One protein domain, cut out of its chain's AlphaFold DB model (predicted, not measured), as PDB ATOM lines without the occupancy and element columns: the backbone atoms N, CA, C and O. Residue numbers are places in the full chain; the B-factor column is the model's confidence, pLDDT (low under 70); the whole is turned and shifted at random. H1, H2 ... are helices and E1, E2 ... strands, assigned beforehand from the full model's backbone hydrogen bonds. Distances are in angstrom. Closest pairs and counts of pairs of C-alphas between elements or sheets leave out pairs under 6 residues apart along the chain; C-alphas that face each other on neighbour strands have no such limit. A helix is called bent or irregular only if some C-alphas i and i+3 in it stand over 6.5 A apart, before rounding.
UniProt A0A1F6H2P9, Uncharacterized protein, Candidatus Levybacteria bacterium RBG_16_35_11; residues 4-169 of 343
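AT A GLANCE: This is residues 4 to 169 of the 343 residues of an uncharacterized protein of Candidatus Levybacteria bacterium RBG_16_35_11 (UniProt A0A1F6H2P9). A five-stranded sheet, curled like part of a barrel, wraps round the short helix H1, and its two long strands, E4 and E5, run side by side through the middle of the domain, both bending sharply. H2, H3 and H5 gather towards one end of the longest axis and H6, H7 and H8 towards the other, while H4 is over the sheet on the same face as H1. The printed part has 166 residues, with eight named helices and five named strands in the order E1 H1 H2 H3 E2 H4 E3 E4 H5 E5 H6 H7 H8, and its class is mixed, helices and strands. The sheet's order is E1 E3 E4 E5 E2, mixed, with E1 and E3 parallel and the other neighbours antiparallel. The whole is compact, with a radius of gyration of the C-alphas of 15.6 A, and rounded, spanning 44 by 36 by 27 A.

IN THESE COORDINATES: The sheet begins with E1, residues 4 to 7, whose first C-alpha is at (135.123, 127.108, 126.837). E3 is residues 70 to 75, 16.6 A long, and E4 is residues 78 to 90, 27.8 A long. E5, residues 110 to 123, measures 27.1 A, from C-alpha 110 at (145.546, 128.634, 137.118). E2 is residues 46 to 52, 20.6 A long. The helices are H1, residues 10 to 18; H2, residues 23 to 29; H3, residues 32 to 41, 14.6 A long; H4, residues 56 to 62; H5, residues 92 to 99; H6, residues 124 to 131; H7, residues 146 to 155, 14.7 A long; and H8, residues 159 to 169, 15.8 A long, ending at (132.802, 129.715, 104.223). H2 is irregular, with C-alphas 25 and 28 at 7.0 A, and H1 only just so, with C-alphas 15 and 18 at 6.6 A.

HOW THE PARTS SIT: The sheet is twisted; E4 bends by 89 degrees at residue 86 and E5 by 97 degrees at residue 115. E4 and E5 are antiparallel, with N 84 and O 116 at 2.9 A and N 113 and O 87 at 2.8 A. E3 and E4 form a hairpin, with N 73 and O 81 at 2.9 A. The edge strand E1 is parallel to E3, with N 6 and O 72 at 3.0 A. The other edge strand, E2, is antiparallel to E5, with N 112 and O 50 at 2.9 A. The sheet curls round H1; the closest C-alphas of H1 and E2, those of Ile 17 and Arg 48, are 5.0 A apart. H1 and H4 are on the same face, making two layers, helices on one face of a sheet. H1 touches H5 at a steep tilt of 67 degrees, opposite ways, closest at the C-alphas of His 12 and Trp 99, 6.4 A. H2 and H3, a helical hairpin, only just touch, with 3 pairs of C-alphas within 8 A, closest at Glu 27 and Lys 35, 5.8 A. H8 is on the sheet at a height of 9.2 A, over E4 and E5 and along the strands. H6 is on the sheet, and it touches H7 about perpendicular, at 80 degrees, closest at the C-alphas of Phe 131 and Lys 148, 6.8 A. H7 is not on the sheet. In H3, H4, H5 and H7 every O i to N i+4 pair is within hydrogen-bond range; H1 has 4 of 5, H6 3 of 4, H8 4 of 7, and H2 1 of 3 beside 2 of 4 O i to N i+3 pairs.

THE WHOLE: The two C-alphas farthest apart, those of Ser 32 and Glu 169, are 46.2 A apart. The printed part has no cut. The link from H6 to H7, residues 132 to 145, is long, and its residues 142 to 143 pair antiparallel with residues 4 to 5 of E1. The mean pLDDT of the printed part is 90.8, and residues 103, 136 and 139 are under 70.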
ATOM      1  N   PHE A   4     134.647 125.838 126.318       94.19
ATOM      2  CA  PHE A   4     135.123 127.108 126.837       94.19
ATOM      3  C   PHE A   4     135.845 127.907 125.754       94.19
ATOM      4  O   PHE A   4     136.218 127.378 124.709       94.19
ATOM      5  N   ARG A   5     136.090 129.188 126.030       93.81
ATOM      6  CA  ARG A   5     136.964 130.049 125.233       93.81
ATOM      7  C   ARG A   5     137.871 130.896 126.111       93.81
ATOM      8  O   ARG A   5     137.474 131.286 127.212       93.81
ATOM      9  N   ILE A   6     139.069 131.184 125.614       92.69
ATOM     10  CA  ILE A   6     140.099 131.949 126.328       92.69
ATOM     11  C   ILE A   6     140.783 132.939 125.375       92.69
ATOM     12  O   ILE A   6     140.983 132.589 124.210       92.69
ATOM     13  N   PRO A   7     141.166 134.146 125.826       89.00
ATOM     14  CA  PRO A   7     142.128 134.956 125.095       89.00
ATOM     15  C   PRO A   7     143.525 134.364 125.237       89.00
ATOM     16  O   PRO A   7     143.920 133.940 126.327       89.00
ATOM     17  N   VAL A   8     144.285 134.403 124.149       89.06
ATOM     18  CA  VAL A   8     145.705 134.055 124.140       89.06
ATOM     19  C   VAL A   8     146.507 135.189 123.510       89.06
ATOM     20  O   VAL A   8     146.154 135.702 122.446       89.06
ATOM     21  N   ASP A   9     147.586 135.611 124.166       82.38
ATOM     22  CA  ASP A   9     148.550 136.527 123.558       82.38
ATOM     23  C   ASP A   9     149.529 135.763 122.654       82.38
ATOM     24  O   ASP A   9     149.653 134.542 122.731       82.38
ATOM     25  N   ASN A  10     150.205 136.477 121.752       79.38
ATOM     26  CA  ASN A  10     151.029 135.838 120.728       79.38
ATOM     27  C   ASN A  10     152.233 135.093 121.317       79.38
ATOM     28  O   ASN A  10     152.445 133.927 120.994       79.38
ATOM     29  N   GLN A  11     153.007 135.753 122.182       81.44
ATOM     30  CA  GLN A  11     154.273 135.209 122.667       81.44
ATOM     31  C   GLN A  11     154.031 133.963 123.516       81.44
ATOM     32  O   GLN A  11     154.551 132.892 123.210       81.44
ATOM     33  N   HIS A  12     153.164 134.067 124.521       90.25
ATOM     34  CA  HIS A  12     152.876 132.941 125.390       90.25
ATOM     35  C   HIS A  12     152.213 131.793 124.621       90.25
ATOM     36  O   HIS A  12     152.522 130.629 124.887       90.25
ATOM     37  N   PHE A  13     151.314 132.084 123.661       92.56
ATOM     38  CA  PHE A  13     150.664 131.041 122.854       92.56
ATOM     39  C   PHE A  13     151.700 130.222 122.094       92.56
ATOM     40  O   PHE A  13     151.645 128.988 122.117       92.56
ATOM     41  N   ARG A  14     152.672 130.899 121.469       89.38
ATOM     42  CA  ARG A  14     153.786 130.230 120.795       89.38
ATOM     43  C   ARG A  14     154.576 129.361 121.767       89.38
ATOM     44  O   ARG A  14     154.882 128.214 121.454       89.38
ATOM     45  N   ASP A  15     154.851 129.879 122.959       92.56
ATOM     46  CA  ASP A  15     155.724 129.232 123.936       92.56
ATOM     47  C   ASP A  15     155.148 127.961 124.566       92.56
ATOM     48  O   ASP A  15     155.908 127.028 124.826       92.56
ATOM     49  N   THR A  16     153.843 127.906 124.853       97.56
ATOM     50  CA  THR A  16     153.267 126.790 125.633       97.56
ATOM     51  C   THR A  16     152.128 126.041 124.948       97.56
ATOM     52  O   THR A  16     151.777 124.953 125.408       97.56
ATOM     53  N   ILE A  17     151.575 126.557 123.845       96.94
ATOM     54  CA  ILE A  17     150.534 125.869 123.064       96.94
ATOM     55  C   ILE A  17     151.071 125.436 121.701       96.94
ATOM     56  O   ILE A  17     151.024 124.248 121.401       96.94
ATOM     57  N   GLU A  18     151.586 126.354 120.885       93.88
ATOM     58  CA  GLU A  18     152.057 126.037 119.529       93.88
ATOM     59  C   GLU A  18     153.277 125.104 119.577       93.88
ATOM     60  O   GLU A  18     153.182 123.917 119.235       93.88
ATOM     61  N   ASN A  19     154.385 125.612 120.122       94.19
ATOM     62  CA  ASN A  19     155.625 124.857 120.277       94.19
ATOM     63  C   ASN A  19     155.548 123.898 121.468       94.19
ATOM     64  O   ASN A  19     156.016 122.765 121.381       94.19
ATOM     65  N   GLY A  20     154.916 124.331 122.565       96.06
ATOM     66  CA  GLY A  20     154.909 123.599 123.832       96.06
ATOM     67  C   GLY A  20     156.282 123.579 124.516       96.06
ATOM     68  O   GLY A  20     157.242 124.200 124.062       96.06
ATOM     69  N   LYS A  21     156.377 122.856 125.636       97.12
ATOM     70  CA  LYS A  21     157.627 122.669 126.393       97.12
ATOM     71  C   LYS A  21     157.975 121.194 126.504       97.12
ATOM     72  O   LYS A  21     157.079 120.353 126.579       97.12
ATOM     73  N   SER A  22     159.261 120.867 126.577       97.25
ATOM     74  CA  SER A  22     159.669 119.498 126.881       97.25
ATOM     75  C   SER A  22     159.240 119.133 128.303       97.25
ATOM     76  O   SER A  22     159.398 119.918 129.242       97.25
ATOM     77  N   ILE A  23     158.739 117.910 128.496       95.56
ATOM     78  CA  ILE A  23     158.393 117.398 129.829       95.56
ATOM     79  C   ILE A  23     159.572 117.500 130.809       95.56
ATOM     80  O   ILE A  23     159.365 117.779 131.987       95.56
ATOM     81  N   GLN A  24     160.805 117.329 130.321       95.44
ATOM     82  CA  GLN A  24     162.025 117.394 131.133       95.44
ATOM     83  C   GLN A  24     162.262 118.801 131.701       95.44
ATOM     84  O   GLN A  24     162.749 118.950 132.819       95.44
ATOM     85  N   GLU A  25     161.883 119.846 130.960       95.69
ATOM     86  CA  GLU A  25     162.053 121.236 131.393       95.69
ATOM     87  C   GLU A  25     161.083 121.608 132.517       95.69
ATOM     88  O   GLU A  25     161.428 122.375 133.426       95.69
ATOM     89  N   ILE A  26     159.861 121.071 132.447       97.00
ATOM     90  CA  ILE A  26     158.772 121.461 133.343       97.00
ATOM     91  C   ILE A  26     158.593 120.514 134.528       97.00
ATOM     92  O   ILE A  26     158.024 120.923 135.538       97.00
ATOM     93  N   GLU A  27     159.085 119.270 134.461       95.81
ATOM     94  CA  GLU A  27     158.820 118.275 135.506       95.81
ATOM     95  C   GLU A  27     159.336 118.709 136.880       95.81
ATOM     96  O   GLU A  27     158.714 118.398 137.890       95.81
ATOM     97  N   ARG A  28     160.407 119.506 136.949       97.12
ATOM     98  CA  ARG A  28     160.917 120.071 138.211       97.12
ATOM     99  C   ARG A  28     159.902 120.938 138.967       97.12
ATOM    100  O   ARG A  28     160.053 121.112 140.170       97.12
ATOM    101  N   PHE A  29     158.887 121.467 138.284       97.94
ATOM    102  CA  PHE A  29     157.828 122.274 138.896       97.94
ATOM    103  C   PHE A  29     156.599 121.453 139.297       97.94
ATOM    104  O   PHE A  29     155.699 121.999 139.929       97.94
ATOM    105  N   LEU A  30     156.537 120.177 138.916       97.62
ATOM    106  CA  LEU A  30     155.365 119.321 139.066       97.62
ATOM    107  C   LEU A  30     155.548 118.317 140.212       97.62
ATOM    108  O   LEU A  30     156.637 117.779 140.434       97.62
ATOM    109  N   SER A  31     154.459 118.004 140.910       97.25
ATOM    110  CA  SER A  31     154.393 116.868 141.832       97.25
ATOM    111  C   SER A  31     154.512 115.536 141.083       97.25
ATOM    112  O   SER A  31     154.330 115.460 139.868       97.25
ATOM    113  N   SER A  32     154.795 114.445 141.798       96.56
ATOM    114  CA  SER A  32     154.910 113.110 141.191       96.56
ATOM    115  C   SER A  32     153.649 112.678 140.431       96.56
ATOM    116  O   SER A  32     153.753 112.052 139.378       96.56
ATOM    117  N   GLU A  33     152.461 113.038 140.926       96.69
ATOM    118  CA  GLU A  33     151.195 112.751 140.246       96.69
ATOM    119  C   GLU A  33     151.044 113.581 138.964       96.69
ATOM    120  O   GLU A  33     150.789 113.030 137.890       96.69
ATOM    121  N   GLU A  34     151.273 114.894 139.042       97.50
ATOM    122  CA  GLU A  34     151.193 115.797 137.887       97.50
ATOM    123  C   GLU A  34     152.221 115.440 136.814       97.50
ATOM    124  O   GLU A  34     151.889 115.462 135.633       97.50
ATOM    125  N   LYS A  35     153.438 115.029 137.197       97.19
ATOM    126  CA  LYS A  35     154.451 114.503 136.267       97.19
ATOM    127  C   LYS A  35     153.909 113.329 135.464       97.19
ATOM    128  O   LYS A  35     154.084 113.285 134.249       97.19
ATOM    129  N   ASN A  36     153.245 112.383 136.127       96.56
ATOM    130  CA  ASN A  36     152.672 111.219 135.457       96.56
ATOM    131  C   ASN A  36     151.542 111.621 134.501       96.56
ATOM    132  O   ASN A  36     151.473 111.100 133.388       96.56
ATOM    133  N   ARG A  37     150.681 112.569 134.893       96.81
ATOM    134  CA  ARG A  37     149.613 113.088 134.021       96.81
ATOM    135  C   ARG A  37     150.179 113.866 132.830       96.81
ATOM    136  O   ARG A  37     149.765 113.613 131.703       96.81
ATOM    137  N   ALA A  38     151.181 114.716 133.051       96.19
ATOM    138  CA  ALA A  38     151.873 115.471 132.008       96.19
ATOM    139  C   ALA A  38     152.569 114.548 131.000       96.19
ATOM    140  O   ALA A  38     152.426 114.749 129.797       96.19
ATOM    141  N   LYS A  39     153.243 113.488 131.476       95.75
ATOM    142  CA  LYS A  39     153.849 112.448 130.627       95.75
ATOM    143  C   LYS A  39     152.812 111.723 129.771       95.75
ATOM    144  O   LYS A  39     153.082 111.471 128.605       95.75
ATOM    145  N   LYS A  40     151.623 111.434 130.312       94.75
ATOM    146  CA  LYS A  40     150.520 110.816 129.551       94.75
ATOM    147  C   LYS A  40     149.936 111.738 128.478       94.75
ATOM    148  O   LYS A  40     149.498 111.243 127.449       94.75
ATOM    149  N   SER A  41     149.911 113.051 128.712       93.31
ATOM    150  CA  SER A  41     149.465 114.034 127.712       93.31
ATOM    151  C   SER A  41     150.549 114.457 126.721       93.31
ATOM    152  O   SER A  41     150.233 115.122 125.737       93.31
ATOM    153  N   ALA A  42     151.814 114.126 126.982       93.56
ATOM    154  CA  ALA A  42     152.918 114.525 126.127       93.56
ATOM    155  C   ALA A  42     152.847 113.797 124.778       93.56
ATOM    156  O   ALA A  42     152.684 112.578 124.732       93.56
ATOM    157  N   LYS A  43     153.036 114.536 123.685       91.94
ATOM    158  CA  LYS A  43     153.234 113.974 122.343       91.94
ATOM    159  C   LYS A  43     154.675 114.250 121.940       91.94
ATOM    160  O   LYS A  43     155.101 115.399 121.995       91.94
ATOM    161  N   ASP A  44     155.436 113.200 121.645       91.62
ATOM    162  CA  ASP A  44     156.866 113.286 121.307       91.62
ATOM    163  C   ASP A  44     157.703 114.034 122.363       91.62
ATOM    164  O   ASP A  44     158.603 114.811 122.061       91.62
ATOM    165  N   GLY A  45     157.371 113.828 123.644       93.06
ATOM    166  CA  GLY A  45     158.031 114.491 124.775       93.06
ATOM    167  C   GLY A  45     157.621 115.952 124.996       93.06
ATOM    168  O   GLY A  45     158.029 116.543 125.998       93.06
ATOM    169  N   VAL A  46     156.783 116.516 124.121       96.62
ATOM    170  CA  VAL A  46     156.267 117.885 124.212       96.62
ATOM    171  C   VAL A  46     154.940 117.906 124.957       96.62
ATOM    172  O   VAL A  46     153.999 117.182 124.631       96.62
ATOM    173  N   VAL A  47     154.856 118.790 125.943       97.56
ATOM    174  CA  VAL A  47     153.665 119.065 126.739       97.56
ATOM    175  C   VAL A  47     153.139 120.449 126.387       97.56
ATOM    176  O   VAL A  47     153.902 121.413 126.293       97.56
ATOM    177  N   ARG A  48     151.820 120.549 126.222       98.50
ATOM    178  CA  ARG A  48     151.124 121.802 125.925       98.50
ATOM    179  C   ARG A  48     150.204 122.180 127.071       98.50
ATOM    180  O   ARG A  48     149.512 121.321 127.622       98.50
ATOM    181  N   TYR A  49     150.210 123.452 127.437       98.38
ATOM    182  CA  TYR A  49     149.423 123.970 128.549       98.38
ATOM    183  C   TYR A  49     149.227 125.482 128.436       98.38
ATOM    184  O   TYR A  49     149.931 126.179 127.705       98.38
ATOM    185  N   TRP A  50     148.253 125.986 129.180       98.06
ATOM    186  CA  TRP A  50     147.974 127.411 129.310       98.06
ATOM    187  C   TRP A  50     147.666 127.769 130.757       98.06
ATOM    188  O   TRP A  50     147.447 126.881 131.581       98.06
ATOM    189  N   GLY A  51     147.653 129.062 131.064       95.88
ATOM    190  CA  GLY A  51     147.345 129.569 132.390       95.88
ATOM    191  C   GLY A  51     146.407 130.769 132.359       95.88
ATOM    192  O   GLY A  51     146.376 131.539 131.403       95.88
ATOM    193  N   SER A  52     145.675 130.970 133.451       93.56
ATOM    194  CA  SER A  52     144.877 132.179 133.681       93.56
ATOM    195  C   SER A  52     145.289 132.862 134.985       93.56
ATOM    196  O   SER A  52     145.588 132.197 135.979       93.56
ATOM    197  N   ILE A  53     145.277 134.200 135.011       91.06
ATOM    198  CA  ILE A  53     145.487 134.968 136.249       91.06
ATOM    199  C   ILE A  53     144.307 134.706 137.200       91.06
ATOM    200  O   ILE A  53     143.151 134.711 136.757       91.06
ATOM    201  N   PRO A  54     144.553 134.482 138.499       89.88
ATOM    202  CA  PRO A  54     143.530 134.096 139.461       89.88
ATOM    203  C   PRO A  54     142.605 135.255 139.886       89.88
ATOM    204  O   PRO A  54     142.666 135.740 141.013       89.88
ATOM    205  N   GLY A  55     141.702 135.667 138.997       87.38
ATOM    206  CA  GLY A  55     140.547 136.519 139.311       87.38
ATOM    207  C   GLY A  55     139.296 135.704 139.656       87.38
ATOM    208  O   GLY A  55     139.232 134.510 139.353       87.38
ATOM    209  N   GLU A  56     138.280 136.335 140.253       85.88
ATOM    210  CA  GLU A  56     137.041 135.656 140.683       85.88
ATOM    211  C   GLU A  56     136.375 134.872 139.535       85.88
ATOM    212  O   GLU A  56     136.077 133.683 139.673       85.88
ATOM    213  N   SER A  57     136.225 135.509 138.368       85.50
ATOM    214  CA  SER A  57     135.650 134.887 137.166       85.50
ATOM    215  C   SER A  57     136.492 133.706 136.661       85.50
ATOM    216  O   SER A  57     135.975 132.610 136.436       85.50
ATOM    217  N   ASN A  58     137.815 133.886 136.568       90.69
ATOM    218  CA  ASN A  58     138.724 132.842 136.092       90.69
ATOM    219  C   ASN A  58     138.743 131.636 137.036       90.69
ATOM    220  O   ASN A  58     138.710 130.506 136.561       90.69
ATOM    221  N   ARG A  59     138.740 131.851 138.361       94.06
ATOM    222  CA  ARG A  59     138.663 130.763 139.352       94.06
ATOM    223  C   ARG A  59     137.376 129.960 139.191       94.06
ATOM    224  O   ARG A  59     137.430 128.733 139.175       94.06
ATOM    225  N   ARG A  60     136.242 130.643 139.012       93.12
ATOM    226  CA  ARG A  60     134.932 130.006 138.828       93.12
ATOM    227  C   ARG A  60     134.903 129.088 137.608       93.12
ATOM    228  O   ARG A  60     134.407 127.971 137.700       93.12
ATOM    229  N   ASN A  61     135.434 129.536 136.470       93.75
ATOM    230  CA  ASN A  61     135.471 128.711 135.258       93.75
ATOM    231  C   ASN A  61     136.552 127.624 135.324       93.75
ATOM    232  O   ASN A  61     136.302 126.501 134.900       93.75
ATOM    233  N   PHE A  62     137.695 127.904 135.947       96.25
ATOM    234  CA  PHE A  62     138.761 126.926 136.167       96.25
ATOM    235  C   PHE A  62     138.318 125.733 137.015       96.25
ATOM    236  O   PHE A  62     138.603 124.595 136.664       96.25
ATOM    237  N   GLN A  63     137.554 125.972 138.083       95.31
ATOM    238  CA  GLN A  63     137.000 124.909 138.933       95.31
ATOM    239  C   GLN A  63     135.992 124.005 138.209       95.31
ATOM    240  O   GLN A  63     135.700 122.914 138.690       95.31
ATOM    241  N   ARG A  64     135.447 124.452 137.072       94.50
ATOM    242  CA  ARG A  64     134.491 123.685 136.264       94.50
ATOM    243  C   ARG A  64     135.162 122.816 135.204       94.50
ATOM    244  O   ARG A  64     134.462 122.008 134.603       94.50
ATOM    245  N   LEU A  65     136.461 122.999 134.948       95.50
ATOM    246  CA  LEU A  65     137.180 122.213 133.950       95.50
ATOM    247  C   LEU A  65     137.273 120.752 134.376       95.50
ATOM    248  O   LEU A  65     137.758 120.440 135.465       95.50
ATOM    249  N   ALA A  66     136.881 119.866 133.471       95.25
ATOM    250  CA  ALA A  66     137.088 118.435 133.586       95.25
ATOM    251  C   ALA A  66     137.944 117.910 132.427       95.25
ATOM    252  O   ALA A  66     138.061 118.532 131.369       95.25
ATOM    253  N   GLU A  67     138.550 116.739 132.624       96.50
ATOM    254  CA  GLU A  67     139.236 116.033 131.542       96.50
ATOM    255  C   GLU A  67     138.279 115.801 130.362       96.50
ATOM    256  O   GLU A  67     137.141 115.364 130.537       96.50
ATOM    257  N   GLY A  68     138.753 116.096 129.153       95.38
ATOM    258  CA  GLY A  68     137.971 115.986 127.927       95.38
ATOM    259  C   GLY A  68     137.139 117.215 127.564       95.38
ATOM    260  O   GLY A  68     136.617 117.235 126.455       95.38
ATOM    261  N   ASP A  69     137.048 118.235 128.422       95.69
ATOM    262  CA  ASP A  69     136.458 119.519 128.030       95.69
ATOM    263  C   ASP A  69     137.285 120.201 126.925       95.69
ATOM    264  O   ASP A  69     138.495 119.989 126.797       95.69
ATOM    265  N   GLU A  70     136.620 121.026 126.121       95.94
ATOM    266  CA  GLU A  70     137.188 121.668 124.935       95.94
ATOM    267  C   GLU A  70     137.378 123.176 125.152       95.94
ATOM    268  O   GLU A  70     136.515 123.848 125.717       95.94
ATOM    269  N   ILE A  71     138.504 123.727 124.691       96.50
ATOM    270  CA  ILE A  71     138.854 125.146 124.815       96.50
ATOM    271  C   ILE A  71     139.179 125.741 123.446       96.50
ATOM    272  O   ILE A  71     140.157 125.359 122.804       96.50
ATOM    273  N   LEU A  72     138.402 126.740 123.033       96.25
ATOM    274  CA  LEU A  72     138.683 127.596 121.885       96.25
ATOM    275  C   LEU A  72     139.662 128.716 122.277       96.25
ATOM    276  O   LEU A  72     139.376 129.534 123.154       96.25
ATOM    277  N   CYS A  73     140.814 128.777 121.612       95.38
ATOM    278  CA  CYS A  73     141.824 129.815 121.828       95.38
ATOM    279  C   CYS A  73     141.566 130.992 120.884       95.38
ATOM    280  O   CYS A  73     141.643 130.828 119.667       95.38
ATOM    281  N   TYR A  74     141.255 132.163 121.433       91.88
ATOM    282  CA  TYR A  74     140.954 133.384 120.689       91.88
ATOM    283  C   TYR A  74     142.149 134.340 120.669       91.88
ATOM    284  O   TYR A  74     142.718 134.644 121.718       91.88
ATOM    285  N   ARG A  75     142.479 134.873 119.490       86.69
ATOM    286  CA  ARG A  75     143.495 135.910 119.293       86.69
ATOM    287  C   ARG A  75     143.127 136.795 118.107       86.69
ATOM    288  O   ARG A  75     142.789 136.284 117.044       86.69
ATOM    289  N   SER A  76     143.238 138.111 118.280       78.81
ATOM    290  CA  SER A  76     143.120 139.103 117.199       78.81
ATOM    291  C   SER A  76     141.909 138.888 116.270       78.81
ATOM    292  O   SER A  76     142.061 138.801 115.054       78.81
ATOM    293  N   GLY A  77     140.705 138.742 116.838       80.25
ATOM    294  CA  GLY A  77     139.468 138.593 116.055       80.25
ATOM    295  C   GLY A  77     139.164 137.169 115.584       80.25
ATOM    296  O   GLY A  77     138.084 136.926 115.043       80.25
ATOM    297  N   LYS A  78     140.065 136.210 115.820       88.19
ATOM    298  CA  LYS A  78     139.965 134.840 115.303       88.19
ATOM    299  C   LYS A  78     140.113 133.801 116.406       88.19
ATOM    300  O   LYS A  78     140.800 134.022 117.400       88.19
ATOM    301  N   TYR A  79     139.504 132.638 116.214       92.75
ATOM    302  CA  TYR A  79     139.879 131.437 116.948       92.75
ATOM    303  C   TYR A  79     140.991 130.719 116.186       92.75
ATOM    304  O   TYR A  79     140.862 130.466 114.987       92.75
ATOM    305  N   ILE A  80     142.087 130.427 116.886       93.25
ATOM    306  CA  ILE A  80     143.329 129.918 116.287       93.25
ATOM    307  C   ILE A  80     143.679 128.481 116.704       93.25
ATOM    308  O   ILE A  80     144.590 127.854 116.166       93.25
ATOM    309  N   ALA A  81     142.979 127.947 117.706       96.44
ATOM    310  CA  ALA A  81     143.144 126.565 118.128       96.44
ATOM    311  C   ALA A  81     141.934 126.054 118.916       96.44
ATOM    312  O   ALA A  81     141.206 126.823 119.548       96.44
ATOM    313  N   LEU A  82     141.778 124.732 118.921       97.19
ATOM    314  CA  LEU A  82     140.895 123.966 119.794       97.19
ATOM    315  C   LEU A  82     141.771 123.023 120.615       97.19
ATOM    316  O   LEU A  82     142.423 122.141 120.059       97.19
ATOM    317  N   ALA A  83     141.785 123.207 121.928       97.50
ATOM    318  CA  ALA A  83     142.575 122.409 122.849       97.50
ATOM    319  C   ALA A  83     141.668 121.543 123.729       97.50
ATOM    320  O   ALA A  83     140.600 121.985 124.146       97.50
ATOM    321  N   ILE A  84     142.088 120.313 124.021       97.50
ATOM    322  CA  ILE A  84     141.308 119.370 124.830       97.50
ATOM    323  C   ILE A  84     141.993 119.163 126.175       97.50
ATOM    324  O   ILE A  84     143.168 118.789 126.223       97.50
ATOM    325  N   ILE A  85     141.257 119.368 127.265       98.12
ATOM    326  CA  ILE A  85     141.788 119.294 128.626       98.12
ATOM    327  C   ILE A  85     142.241 117.877 128.972       98.12
ATOM    328  O   ILE A  85     141.517 116.899 128.778       98.12
ATOM    329  N   SER A  86     143.445 117.796 129.532       97.69
ATOM    330  CA  SER A  86     143.994 116.621 130.208       97.69
ATOM    331  C   SER A  86     143.811 116.746 131.721       97.69
ATOM    332  O   SER A  86     143.152 115.929 132.362       97.69
ATOM    333  N   PHE A  87     144.377 117.800 132.314       98.06
ATOM    334  CA  PHE A  87     144.281 118.060 133.747       98.06
ATOM    335  C   PHE A  87     144.563 119.515 134.086       98.06
ATOM    336  O   PHE A  87     145.031 120.278 133.244       98.06
ATOM    337  N   THR A  88     144.299 119.890 135.333       98.19
ATOM    338  CA  THR A  88     144.509 121.243 135.838       98.19
ATOM    339  C   THR A  88     145.371 121.231 137.100       98.19
ATOM    340  O   THR A  88     145.434 120.230 137.814       98.19
ATOM    341  N   THR A  89     146.065 122.336 137.360       98.00
ATOM    342  CA  THR A  89     146.844 122.573 138.579       98.00
ATOM    343  C   THR A  89     146.900 124.065 138.893       98.00
ATOM    344  O   THR A  89     146.839 124.900 137.993       98.00
ATOM    345  N   THR A  90     147.014 124.417 140.173       98.19
ATOM    346  CA  THR A  90     147.363 125.786 140.571       98.19
ATOM    347  C   THR A  90     148.849 125.828 140.899       98.19
ATOM    348  O   THR A  90     149.259 125.334 141.947       98.19
ATOM    349  N   ASN A  91     149.666 126.387 140.004       98.06
ATOM    350  CA  ASN A  91     151.121 126.302 140.116       98.06
ATOM    351  C   ASN A  91     151.814 127.603 139.703       98.06
ATOM    352  O   ASN A  91     152.138 127.841 138.538       98.06
ATOM    353  N   ARG A  92     152.091 128.438 140.706       97.75
ATOM    354  CA  ARG A  92     152.754 129.731 140.525       97.75
ATOM    355  C   ARG A  92     154.179 129.606 139.982       97.75
ATOM    356  O   ARG A  92     154.587 130.430 139.172       97.75
ATOM    357  N   ASN A  93     154.936 128.591 140.400       98.12
ATOM    358  CA  ASN A  93     156.332 128.422 139.982       98.12
ATOM    359  C   ASN A  93     156.434 128.074 138.495       98.12
ATOM    360  O   ASN A  93     157.229 128.679 137.777       98.12
ATOM    361  N   LEU A  94     155.588 127.152 138.024       98.31
ATOM    362  CA  LEU A  94     155.498 126.832 136.602       98.31
ATOM    363  C   LEU A  94     155.018 128.040 135.787       98.31
ATOM    364  O   LEU A  94     155.563 128.299 134.714       98.31
ATOM    365  N   ALA A  95     154.048 128.803 136.301       97.50
ATOM    366  CA  ALA A  95     153.554 130.001 135.626       97.50
ATOM    367  C   ALA A  95     154.648 131.066 135.465       97.50
ATOM    368  O   ALA A  95     154.860 131.548 134.357       97.50
ATOM    369  N   LYS A  96     155.419 131.355 136.523       96.19
ATOM    370  CA  LYS A  96     156.563 132.278 136.452       96.19
ATOM    371  C   LYS A  96     157.632 131.820 135.466       96.19
ATOM    372  O   LYS A  96     158.154 132.634 134.718       96.19
ATOM    373  N   TYR A  97     157.953 130.525 135.460       96.88
ATOM    374  CA  TYR A  97     158.900 129.964 134.496       96.88
ATOM    375  C   TYR A  97     158.416 130.127 133.050       96.88
ATOM    376  O   TYR A  97     159.219 130.379 132.158       96.88
ATOM    377  N   SER A  98     157.110 129.968 132.827       95.12
ATOM    378  CA  SER A  98     156.531 129.926 131.483       95.12
ATOM    379  C   SER A  98     156.217 131.310 130.918       95.12
ATOM    380  O   SER A  98     156.407 131.524 129.727       95.12
ATOM    381  N   TRP A  99     155.735 132.227 131.759       92.69
ATOM    382  CA  TRP A  99     155.130 133.500 131.341       92.69
ATOM    383  C   TRP A  99     155.557 134.698 132.208       92.69
ATOM    384  O   TRP A  99     155.071 135.809 132.025       92.69
ATOM    385  N   GLY A 100     156.448 134.497 133.185       91.31
ATOM    386  CA  GLY A 100     156.900 135.563 134.078       91.31
ATOM    387  C   GLY A 100     155.815 136.075 135.031       91.31
ATOM    388  O   GLY A 100     154.964 135.322 135.520       91.31
ATOM    389  N   GLU A 101     155.881 137.366 135.339       86.00
ATOM    390  CA  GLU A 101     154.929 138.072 136.197       86.00
ATOM    391  C   GLU A 101     154.472 139.361 135.516       86.00
ATOM    392  O   GLU A 101     155.192 139.948 134.709       86.00
ATOM    393  N   THR A 102     153.266 139.802 135.853       79.19
ATOM    394  CA  THR A 102     152.776 141.131 135.494       79.19
ATOM    395  C   THR A 102     153.466 142.202 136.337       79.19
ATOM    396  O   THR A 102     154.029 141.909 137.395       79.19
ATOM    397  N   ASP A 103     153.328 143.466 135.933       69.31
ATOM    398  CA  ASP A 103     153.833 144.623 136.692       69.31
ATOM    399  C   ASP A 103     153.247 144.703 138.123       69.31
ATOM    400  O   ASP A 103     153.840 145.304 139.015       69.31
ATOM    401  N   LEU A 104     152.103 144.051 138.369       71.94
ATOM    402  CA  LEU A 104     151.455 143.951 139.685       71.94
ATOM    403  C   LEU A 104     151.919 142.729 140.501       71.94
ATOM    404  O   LEU A 104     151.329 142.414 141.534       71.94
ATOM    405  N   GLY A 105     152.928 141.995 140.026       82.06
ATOM    406  CA  GLY A 105     153.433 140.789 140.679       82.06
ATOM    407  C   GLY A 105     152.446 139.620 140.654       82.06
ATOM    408  O   GLY A 105     152.508 138.739 141.510       82.06
ATOM    409  N   THR A 106     151.498 139.587 139.715       87.94
ATOM    410  CA  THR A 106     150.601 138.435 139.513       87.94
ATOM    411  C   THR A 106     151.086 137.564 138.355       87.94
ATOM    412  O   THR A 106     151.897 137.996 137.544       87.94
ATOM    413  N   THR A 107     150.627 136.314 138.276       93.75
ATOM    414  CA  THR A 107     150.980 135.395 137.181       93.75
ATOM    415  C   THR A 107     149.812 134.457 136.867       93.75
ATOM    416  O   THR A 107     148.839 134.378 137.625       93.75
ATOM    417  N   TRP A 108     149.900 133.744 135.750       94.69
ATOM    418  CA  TRP A 108     148.873 132.862 135.197       94.69
ATOM    419  C   TRP A 108     148.847 131.485 135.886       94.69
ATOM    420  O   TRP A 108     148.950 130.441 135.251       94.69
ATOM    421  N   GLU A 109     148.748 131.475 137.216       97.44
ATOM    422  CA  GLU A 109     148.925 130.272 138.045       97.44
ATOM    423  C   GLU A 109     147.781 129.252 137.969       97.44
ATOM    424  O   GLU A 109     147.977 128.125 138.417       97.44
ATOM    425  N   LEU A 110     146.621 129.595 137.397       97.88
ATOM    426  CA  LEU A 110     145.546 128.634 137.118       97.88
ATOM    427  C   LEU A 110     145.856 127.883 135.819       97.88
ATOM    428  O   LEU A 110     145.414 128.301 134.748       97.88
ATOM    429  N   ILE A 111     146.642 126.810 135.908       98.38
ATOM    430  CA  ILE A 111     147.215 126.107 134.757       98.38
ATOM    431  C   ILE A 111     146.356 124.917 134.345       98.38
ATOM    432  O   ILE A 111     145.917 124.120 135.175       98.38
ATOM    433  N   TYR A 112     146.161 124.758 133.043       97.94
ATOM    434  CA  TYR A 112     145.464 123.627 132.450       97.94
ATOM    435  C   TYR A 112     146.259 123.059 131.276       97.94
ATOM    436  O   TYR A 112     146.705 123.773 130.379       97.94
ATOM    437  N   PHE A 113     146.463 121.748 131.335       98.50
ATOM    438  CA  PHE A 113     147.239 120.955 130.395       98.50
ATOM    439  C   PHE A 113     146.342 120.367 129.319       98.50
ATOM    440  O   PHE A 113     145.207 119.968 129.594       98.50
ATOM    441  N   PHE A 114     146.886 120.239 128.114       98.19
ATOM    442  CA  PHE A 114     146.158 119.753 126.953       98.19
ATOM    443  C   PHE A 114     146.647 118.374 126.525       98.19
ATOM    444  O   PHE A 114     147.849 118.150 126.393       98.19
ATOM    445  N   ARG A 115     145.711 117.453 126.277       95.62
ATOM    446  CA  ARG A 115     146.016 116.147 125.667       95.62
ATOM    447  C   ARG A 115     146.095 116.224 124.145       95.62
ATOM    448  O   ARG A 115     146.776 115.421 123.518       95.62
ATOM    449  N   ASP A 116     145.372 117.170 123.552       95.38
ATOM    450  CA  ASP A 116     145.411 117.428 122.121       95.38
ATOM    451  C   ASP A 116     145.173 118.906 121.831       95.38
ATOM    452  O   ASP A 116     144.466 119.580 122.584       95.38
ATOM    453  N   VAL A 117     145.765 119.388 120.741       96.44
ATOM    454  CA  VAL A 117     145.586 120.747 120.234       96.44
ATOM    455  C   VAL A 117     145.448 120.669 118.722       96.44
ATOM    456  O   VAL A 117     146.323 120.158 118.028       96.44
ATOM    457  N   TYR A 118     144.330 121.173 118.219       95.25
ATOM    458  CA  TYR A 118     144.053 121.301 116.801       95.25
ATOM    459  C   TYR A 118     144.174 122.769 116.403       95.25
ATOM    460  O   TYR A 118     143.387 123.595 116.863       95.25
ATOM    461  N   PHE A 119     145.164 123.087 115.573       93.44
ATOM    462  CA  PHE A 119     145.397 124.438 115.071       93.44
ATOM    463  C   PHE A 119     144.540 124.708 113.836       93.44
ATOM    464  O   PHE A 119     144.383 123.849 112.970       93.44
ATOM    465  N   PHE A 120     143.979 125.907 113.769       91.62
ATOM    466  CA  PHE A 120     143.215 126.414 112.632       91.62
ATOM    467  C   PHE A 120     143.219 127.939 112.690       91.62
ATOM    468  O   PHE A 120     143.835 128.524 113.568       91.62
ATOM    469  N   GLN A 121     142.529 128.605 111.775       88.62
ATOM    470  CA  GLN A 121     142.312 130.038 111.892       88.62
ATOM    471  C   GLN A 121     140.947 130.371 111.310       88.62
ATOM    472  O   GLN A 121     140.778 130.344 110.095       88.62
ATOM    473  N   ILE A 122     139.983 130.636 112.194       89.62
ATOM    474  CA  ILE A 122     138.605 130.950 111.819       89.62
ATOM    475  C   ILE A 122     138.185 132.280 112.439       89.62
ATOM    476  O   ILE A 122     138.399 132.499 113.634       89.62
ATOM    477  N   ASP A 123     137.588 133.159 111.638       86.44
ATOM    478  CA  ASP A 123     137.012 134.419 112.105       86.44
ATOM    479  C   ASP A 123     136.000 134.160 113.221       86.44
ATOM    480  O   ASP A 123     135.120 133.303 113.119       86.44
ATOM    481  N   SER A 124     136.144 134.888 114.329       87.56
ATOM    482  CA  SER A 124     135.382 134.578 115.536       87.56
ATOM    483  C   SER A 124     133.875 134.717 115.341       87.56
ATOM    484  O   SER A 124     133.147 133.925 115.931       87.56
ATOM    485  N   ALA A 125     133.421 135.625 114.472       84.06
ATOM    486  CA  ALA A 125     132.008 135.823 114.149       84.06
ATOM    487  C   ALA A 125     131.332 134.542 113.617       84.06
ATOM    488  O   ALA A 125     130.237 134.195 114.060       84.06
ATOM    489  N   LEU A 126     132.027 133.765 112.772       86.81
ATOM    490  CA  LEU A 126     131.516 132.501 112.212       86.81
ATOM    491  C   LEU A 126     131.274 131.431 113.286       86.81
ATOM    492  O   LEU A 126     130.427 130.555 113.137       86.81
ATOM    493  N   ILE A 127     132.029 131.493 114.382       89.25
ATOM    494  CA  ILE A 127     131.921 130.553 115.500       89.25
ATOM    495  C   ILE A 127     130.979 131.093 116.582       89.25
ATOM    496  O   ILE A 127     130.210 130.336 117.175       89.25
ATOM    497  N   ASN A 128     131.029 132.396 116.855       88.00
ATOM    498  CA  ASN A 128     130.263 133.041 117.915       88.00
ATOM    499  C   ASN A 128     128.759 132.882 117.709       88.00
ATOM    500  O   ASN A 128     128.058 132.616 118.684       88.00
ATOM    501  N   GLN A 129     128.289 132.970 116.460       81.69
ATOM    502  CA  GLN A 129     126.882 132.778 116.115       81.69
ATOM    503  C   GLN A 129     126.351 131.415 116.582       81.69
ATOM    504  O   GLN A 129     125.268 131.339 117.158       81.69
ATOM    505  N   GLU A 130     127.121 130.345 116.380       87.00
ATOM    506  CA  GLU A 130     126.700 128.984 116.729       87.00
ATOM    507  C   GLU A 130     126.646 128.761 118.248       87.00
ATOM    508  O   GLU A 130     125.833 127.984 118.746       87.00
ATOM    509  N   PHE A 131     127.492 129.468 118.997       83.81
ATOM    510  CA  PHE A 131     127.570 129.369 120.454       83.81
ATOM    511  C   PHE A 131     126.824 130.489 121.195       83.81
ATOM    512  O   PHE A 131     126.899 130.550 122.425       83.81
ATOM    513  N   GLU A 132     126.118 131.364 120.466       78.12
ATOM    514  CA  GLU A 132     125.467 132.589 120.968       78.12
ATOM    515  C   GLU A 132     126.398 133.459 121.821       78.12
ATOM    516  O   GLU A 132     125.997 134.152 122.765       78.12
ATOM    517  N   PHE A 133     127.686 133.427 121.498       79.50
ATOM    518  CA  PHE A 133     128.605 134.385 122.059       79.50
ATOM    519  C   PHE A 133     128.315 135.759 121.468       79.50
ATOM    520  O   PHE A 133     128.029 135.893 120.282       79.50
ATOM    521  N   LYS A 134     128.453 136.805 122.286       73.81
ATOM    522  CA  LYS A 134     128.535 138.160 121.741       73.81
ATOM    523  C   LYS A 134     129.766 138.249 120.840       73.81
ATOM    524  O   LYS A 134     130.847 137.827 121.269       73.81
ATOM    525  N   ASP A 135     129.583 138.815 119.653       71.62
ATOM    526  CA  ASP A 135     130.685 139.161 118.760       71.62
ATOM    527  C   ASP A 135     131.640 140.147 119.411       71.62
ATOM    528  O   ASP A 135     131.259 140.866 120.329       71.62
ATOM    529  N   GLY A 136     132.894 140.161 118.973       67.94
ATOM    530  CA  GLY A 136     133.945 140.992 119.551       67.94
ATOM    531  C   GLY A 136     134.911 140.236 120.477       67.94
ATOM    532  O   GLY A 136     134.994 139.003 120.437       67.94
ATOM    533  N   PRO A 137     135.690 140.969 121.289       70.25
ATOM    534  CA  PRO A 137     136.848 140.426 121.993       70.25
ATOM    535  C   PRO A 137     136.490 139.405 123.069       70.25
ATOM    536  O   PRO A 137     135.536 139.567 123.834       70.25
ATOM    537  N   VAL A 138     137.298 138.349 123.181       80.19
ATOM    538  CA  VAL A 138     137.167 137.373 124.269       80.19
ATOM    539  C   VAL A 138     137.956 137.862 125.478       80.19
ATOM    540  O   VAL A 138     139.161 137.685 125.562       80.19
ATOM    541  N   MET A 139     137.262 138.440 126.454       69.25
ATOM    542  CA  MET A 139     137.880 139.175 127.571       69.25
ATOM    543  C   MET A 139     138.214 138.337 128.805       69.25
ATOM    544  O   MET A 139     138.272 138.827 129.929       69.25
ATOM    545  N   GLY A 140     138.417 137.039 128.613       76.75
ATOM    546  CA  GLY A 140     138.786 136.145 129.696       76.75
ATOM    547  C   GLY A 140     138.327 134.724 129.465       76.75
ATOM    548  O   GLY A 140     137.811 134.355 128.406       76.75
ATOM    549  N   PHE A 141     138.531 133.917 130.492       86.38
ATOM    550  CA  PHE A 141     138.168 132.521 130.460       86.38
ATOM    551  C   PHE A 141     136.658 132.379 130.649       86.38
ATOM    552  O   PHE A 141     136.151 132.626 131.740       86.38
ATOM    553  N   ASN A 142     135.944 131.994 129.589       88.56
ATOM    554  CA  ASN A 142     134.486 131.913 129.549       88.56
ATOM    555  C   ASN A 142     134.010 130.502 129.202       88.56
ATOM    556  O   ASN A 142     134.619 129.828 128.377       88.56
ATOM    557  N   ALA A 143     132.890 130.084 129.788       88.69
ATOM    558  CA  ALA A 143     132.225 128.822 129.478       88.69
ATOM    559  C   ALA A 143     130.963 129.064 128.644       88.69
ATOM    560  O   ALA A 143     130.237 130.027 128.896       88.69
ATOM    561  N   ILE A 144     130.653 128.149 127.729       86.06
ATOM    562  CA  ILE A 144     129.317 128.055 127.132       86.06
ATOM    563  C   ILE A 144     128.370 127.469 128.183       86.06
ATOM    564  O   ILE A 144     128.772 126.685 129.051       86.06
ATOM    565  N   SER A 145     127.100 127.877 128.155       80.69
ATOM    566  CA  SER A 145     126.108 127.291 129.055       80.69
ATOM    567  C   SER A 145     125.937 125.796 128.751       80.69
ATOM    568  O   SER A 145     126.080 125.340 127.612       80.69
ATOM    569  N   SER A 146     125.633 124.996 129.772       76.88
ATOM    570  CA  SER A 146     125.477 123.544 129.611       76.88
ATOM    571  C   SER A 146     124.354 123.180 128.629       76.88
ATOM    572  O   SER A 146     124.504 122.244 127.841       76.88
ATOM    573  N   GLY A 147     123.261 123.953 128.624       82.06
ATOM    574  CA  GLY A 147     122.166 123.807 127.661       82.06
ATOM    575  C   GLY A 147     122.632 124.003 126.218       82.06
ATOM    576  O   GLY A 147     122.388 123.141 125.379       82.06
ATOM    577  N   LYS A 148     123.395 125.068 125.952       83.81
ATOM    578  CA  LYS A 148     123.902 125.391 124.608       83.81
ATOM    579  C   LYS A 148     124.950 124.407 124.115       83.81
ATOM    580  O   LYS A 148     124.904 123.992 122.966       83.81
ATOM    581  N   SER A 149     125.839 123.954 125.000       84.06
ATOM    582  CA  SER A 149     126.791 122.887 124.656       84.06
ATOM    583  C   SER A 149     126.041 121.618 124.229       84.06
ATOM    584  O   SER A 149     126.393 120.979 123.244       84.06
ATOM    585  N   SER A 150     124.952 121.285 124.928       84.31
ATOM    586  CA  SER A 150     124.113 120.131 124.588       84.31
ATOM    587  C   SER A 150     123.353 120.317 123.269       84.31
ATOM    588  O   SER A 150     123.205 119.359 122.520       84.31
ATOM    589  N   GLU A 151     122.865 121.525 122.974       87.12
ATOM    590  CA  GLU A 151     122.252 121.863 121.678       87.12
ATOM    591  C   GLU A 151     123.260 121.752 120.531       87.12
ATOM    592  O   GLU A 151     122.962 121.121 119.516       87.12
ATOM    593  N   PHE A 152     124.473 122.272 120.723       89.88
ATOM    594  CA  PHE A 152     125.556 122.177 119.752       89.88
ATOM    595  C   PHE A 152     125.857 120.720 119.387       89.88
ATOM    596  O   PHE A 152     125.813 120.362 118.212       89.88
ATOM    597  N   PHE A 153     126.075 119.851 120.381       88.44
ATOM    598  CA  PHE A 153     126.391 118.437 120.138       88.44
ATOM    599  C   PHE A 153     125.211 117.609 119.595       88.44
ATOM    600  O   PHE A 153     125.410 116.481 119.154       88.44
ATOM    601  N   LYS A 154     123.979 118.142 119.591       88.94
ATOM    602  CA  LYS A 154     122.856 117.531 118.853       88.94
ATOM    603  C   LYS A 154     122.908 117.846 117.358       88.94
ATOM    604  O   LYS A 154     122.432 117.043 116.560       88.94
ATOM    605  N   LYS A 155     123.431 119.019 116.989       89.81
ATOM    606  CA  LYS A 155     123.498 119.509 115.604       89.81
ATOM    607  C   LYS A 155     124.812 119.136 114.917       89.81
ATOM    608  O   LYS A 155     124.816 118.850 113.723       89.81
ATOM    609  N   HIS A 156     125.908 119.114 115.668       89.94
ATOM    610  CA  HIS A 156     127.258 118.879 115.164       89.94
ATOM    611  C   HIS A 156     127.911 117.701 115.877       89.94
ATOM    612  O   HIS A 156     127.773 117.532 117.082       89.94
ATOM    613  N   GLU A 157     128.683 116.914 115.129       87.81
ATOM    614  CA  GLU A 157     129.383 115.739 115.666       87.81
ATOM    615  C   GLU A 157     130.481 116.119 116.675       87.81
ATOM    616  O   GLU A 157     130.651 115.465 117.700       87.81
ATOM    617  N   SER A 158     131.249 117.169 116.381       90.75
ATOM    618  CA  SER A 158     132.300 117.698 117.257       90.75
ATOM    619  C   SER A 158     132.634 119.138 116.884       90.75
ATOM    620  O   SER A 158     132.425 119.547 115.735       90.75
ATOM    621  N   VAL A 159     133.231 119.892 117.816       91.94
ATOM    622  CA  VAL A 159     133.739 121.242 117.522       91.94
ATOM    623  C   VAL A 159     134.792 121.184 116.420       91.94
ATOM    624  O   VAL A 159     134.741 121.985 115.492       91.94
ATOM    625  N   LYS A 160     135.678 120.179 116.441       92.00
ATOM    626  CA  LYS A 160     136.700 119.971 115.402       92.00
ATOM    627  C   LYS A 160     136.103 119.845 113.995       92.00
ATOM    628  O   LYS A 160     136.600 120.477 113.066       92.00
ATOM    629  N   LYS A 161     135.045 119.044 113.819       90.31
ATOM    630  CA  LYS A 161     134.396 118.878 112.506       90.31
ATOM    631  C   LYS A 161     133.661 120.143 112.074       90.31
ATOM    632  O   LYS A 161     133.751 120.517 110.908       90.31
ATOM    633  N   PHE A 162     132.988 120.808 113.014       92.19
ATOM    634  CA  PHE A 162     132.317 122.083 112.776       92.19
ATOM    635  C   PHE A 162     133.296 123.148 112.259       92.19
ATOM    636  O   PHE A 162     133.110 123.657 111.155       92.19
ATOM    637  N   VAL A 163     134.400 123.405 112.975       91.62
ATOM    638  CA  VAL A 163     135.398 124.402 112.538       91.62
ATOM    639  C   VAL A 163     136.093 124.005 111.232       91.62
ATOM    640  O   VAL A 163     136.426 124.870 110.428       91.62
ATOM    641  N   GLY A 164     136.262 122.702 110.974       86.62
ATOM    642  CA  GLY A 164     136.771 122.202 109.694       86.62
ATOM    643  C   GLY A 164     135.857 122.524 108.505       86.62
ATOM    644  O   GLY A 164     136.353 122.736 107.399       86.62
ATOM    645  N   GLY A 165     134.539 122.605 108.724       86.69
ATOM    646  CA  GLY A 165     133.564 123.025 107.711       86.69
ATOM    647  C   GLY A 165     133.592 124.530 107.426       86.69
ATOM    648  O   GLY A 165     133.521 124.932 106.262       86.69
ATOM    649  N   LEU A 166     133.780 125.354 108.463       88.44
ATOM    650  CA  LEU A 166     133.787 126.822 108.356       88.44
ATOM    651  C   LEU A 166     134.922 127.375 107.487       88.44
ATOM    652  O   LEU A 166     134.780 128.439 106.890       88.44
ATOM    653  N   GLY A 167     136.033 126.645 107.347       80.44
ATOM    654  CA  GLY A 167     137.151 127.082 106.503       80.44
ATOM    655  C   GLY A 167     136.762 127.328 105.037       80.44
ATOM    656  O   GLY A 167     137.383 128.150 104.368       80.44
ATOM    657  N   GLN A 168     135.723 126.657 104.525       77.06
ATOM    658  CA  GLN A 168     135.211 126.905 103.171       77.06
ATOM    659  C   GLN A 168     134.359 128.177 103.086       77.06
ATOM    660  O   GLN A 168     134.370 128.851 102.059       77.06
ATOM    661  N   GLU A 169     133.617 128.500 104.144       78.50
ATOM    662  CA  GLU A 169     132.802 129.715 104.223       78.50
ATOM    663  C   GLU A 169     133.686 130.950 104.360       78.50
ATOM    664  O   GLU A 169     133.541 131.878 103.568       78.50
TER     665      GLU A 169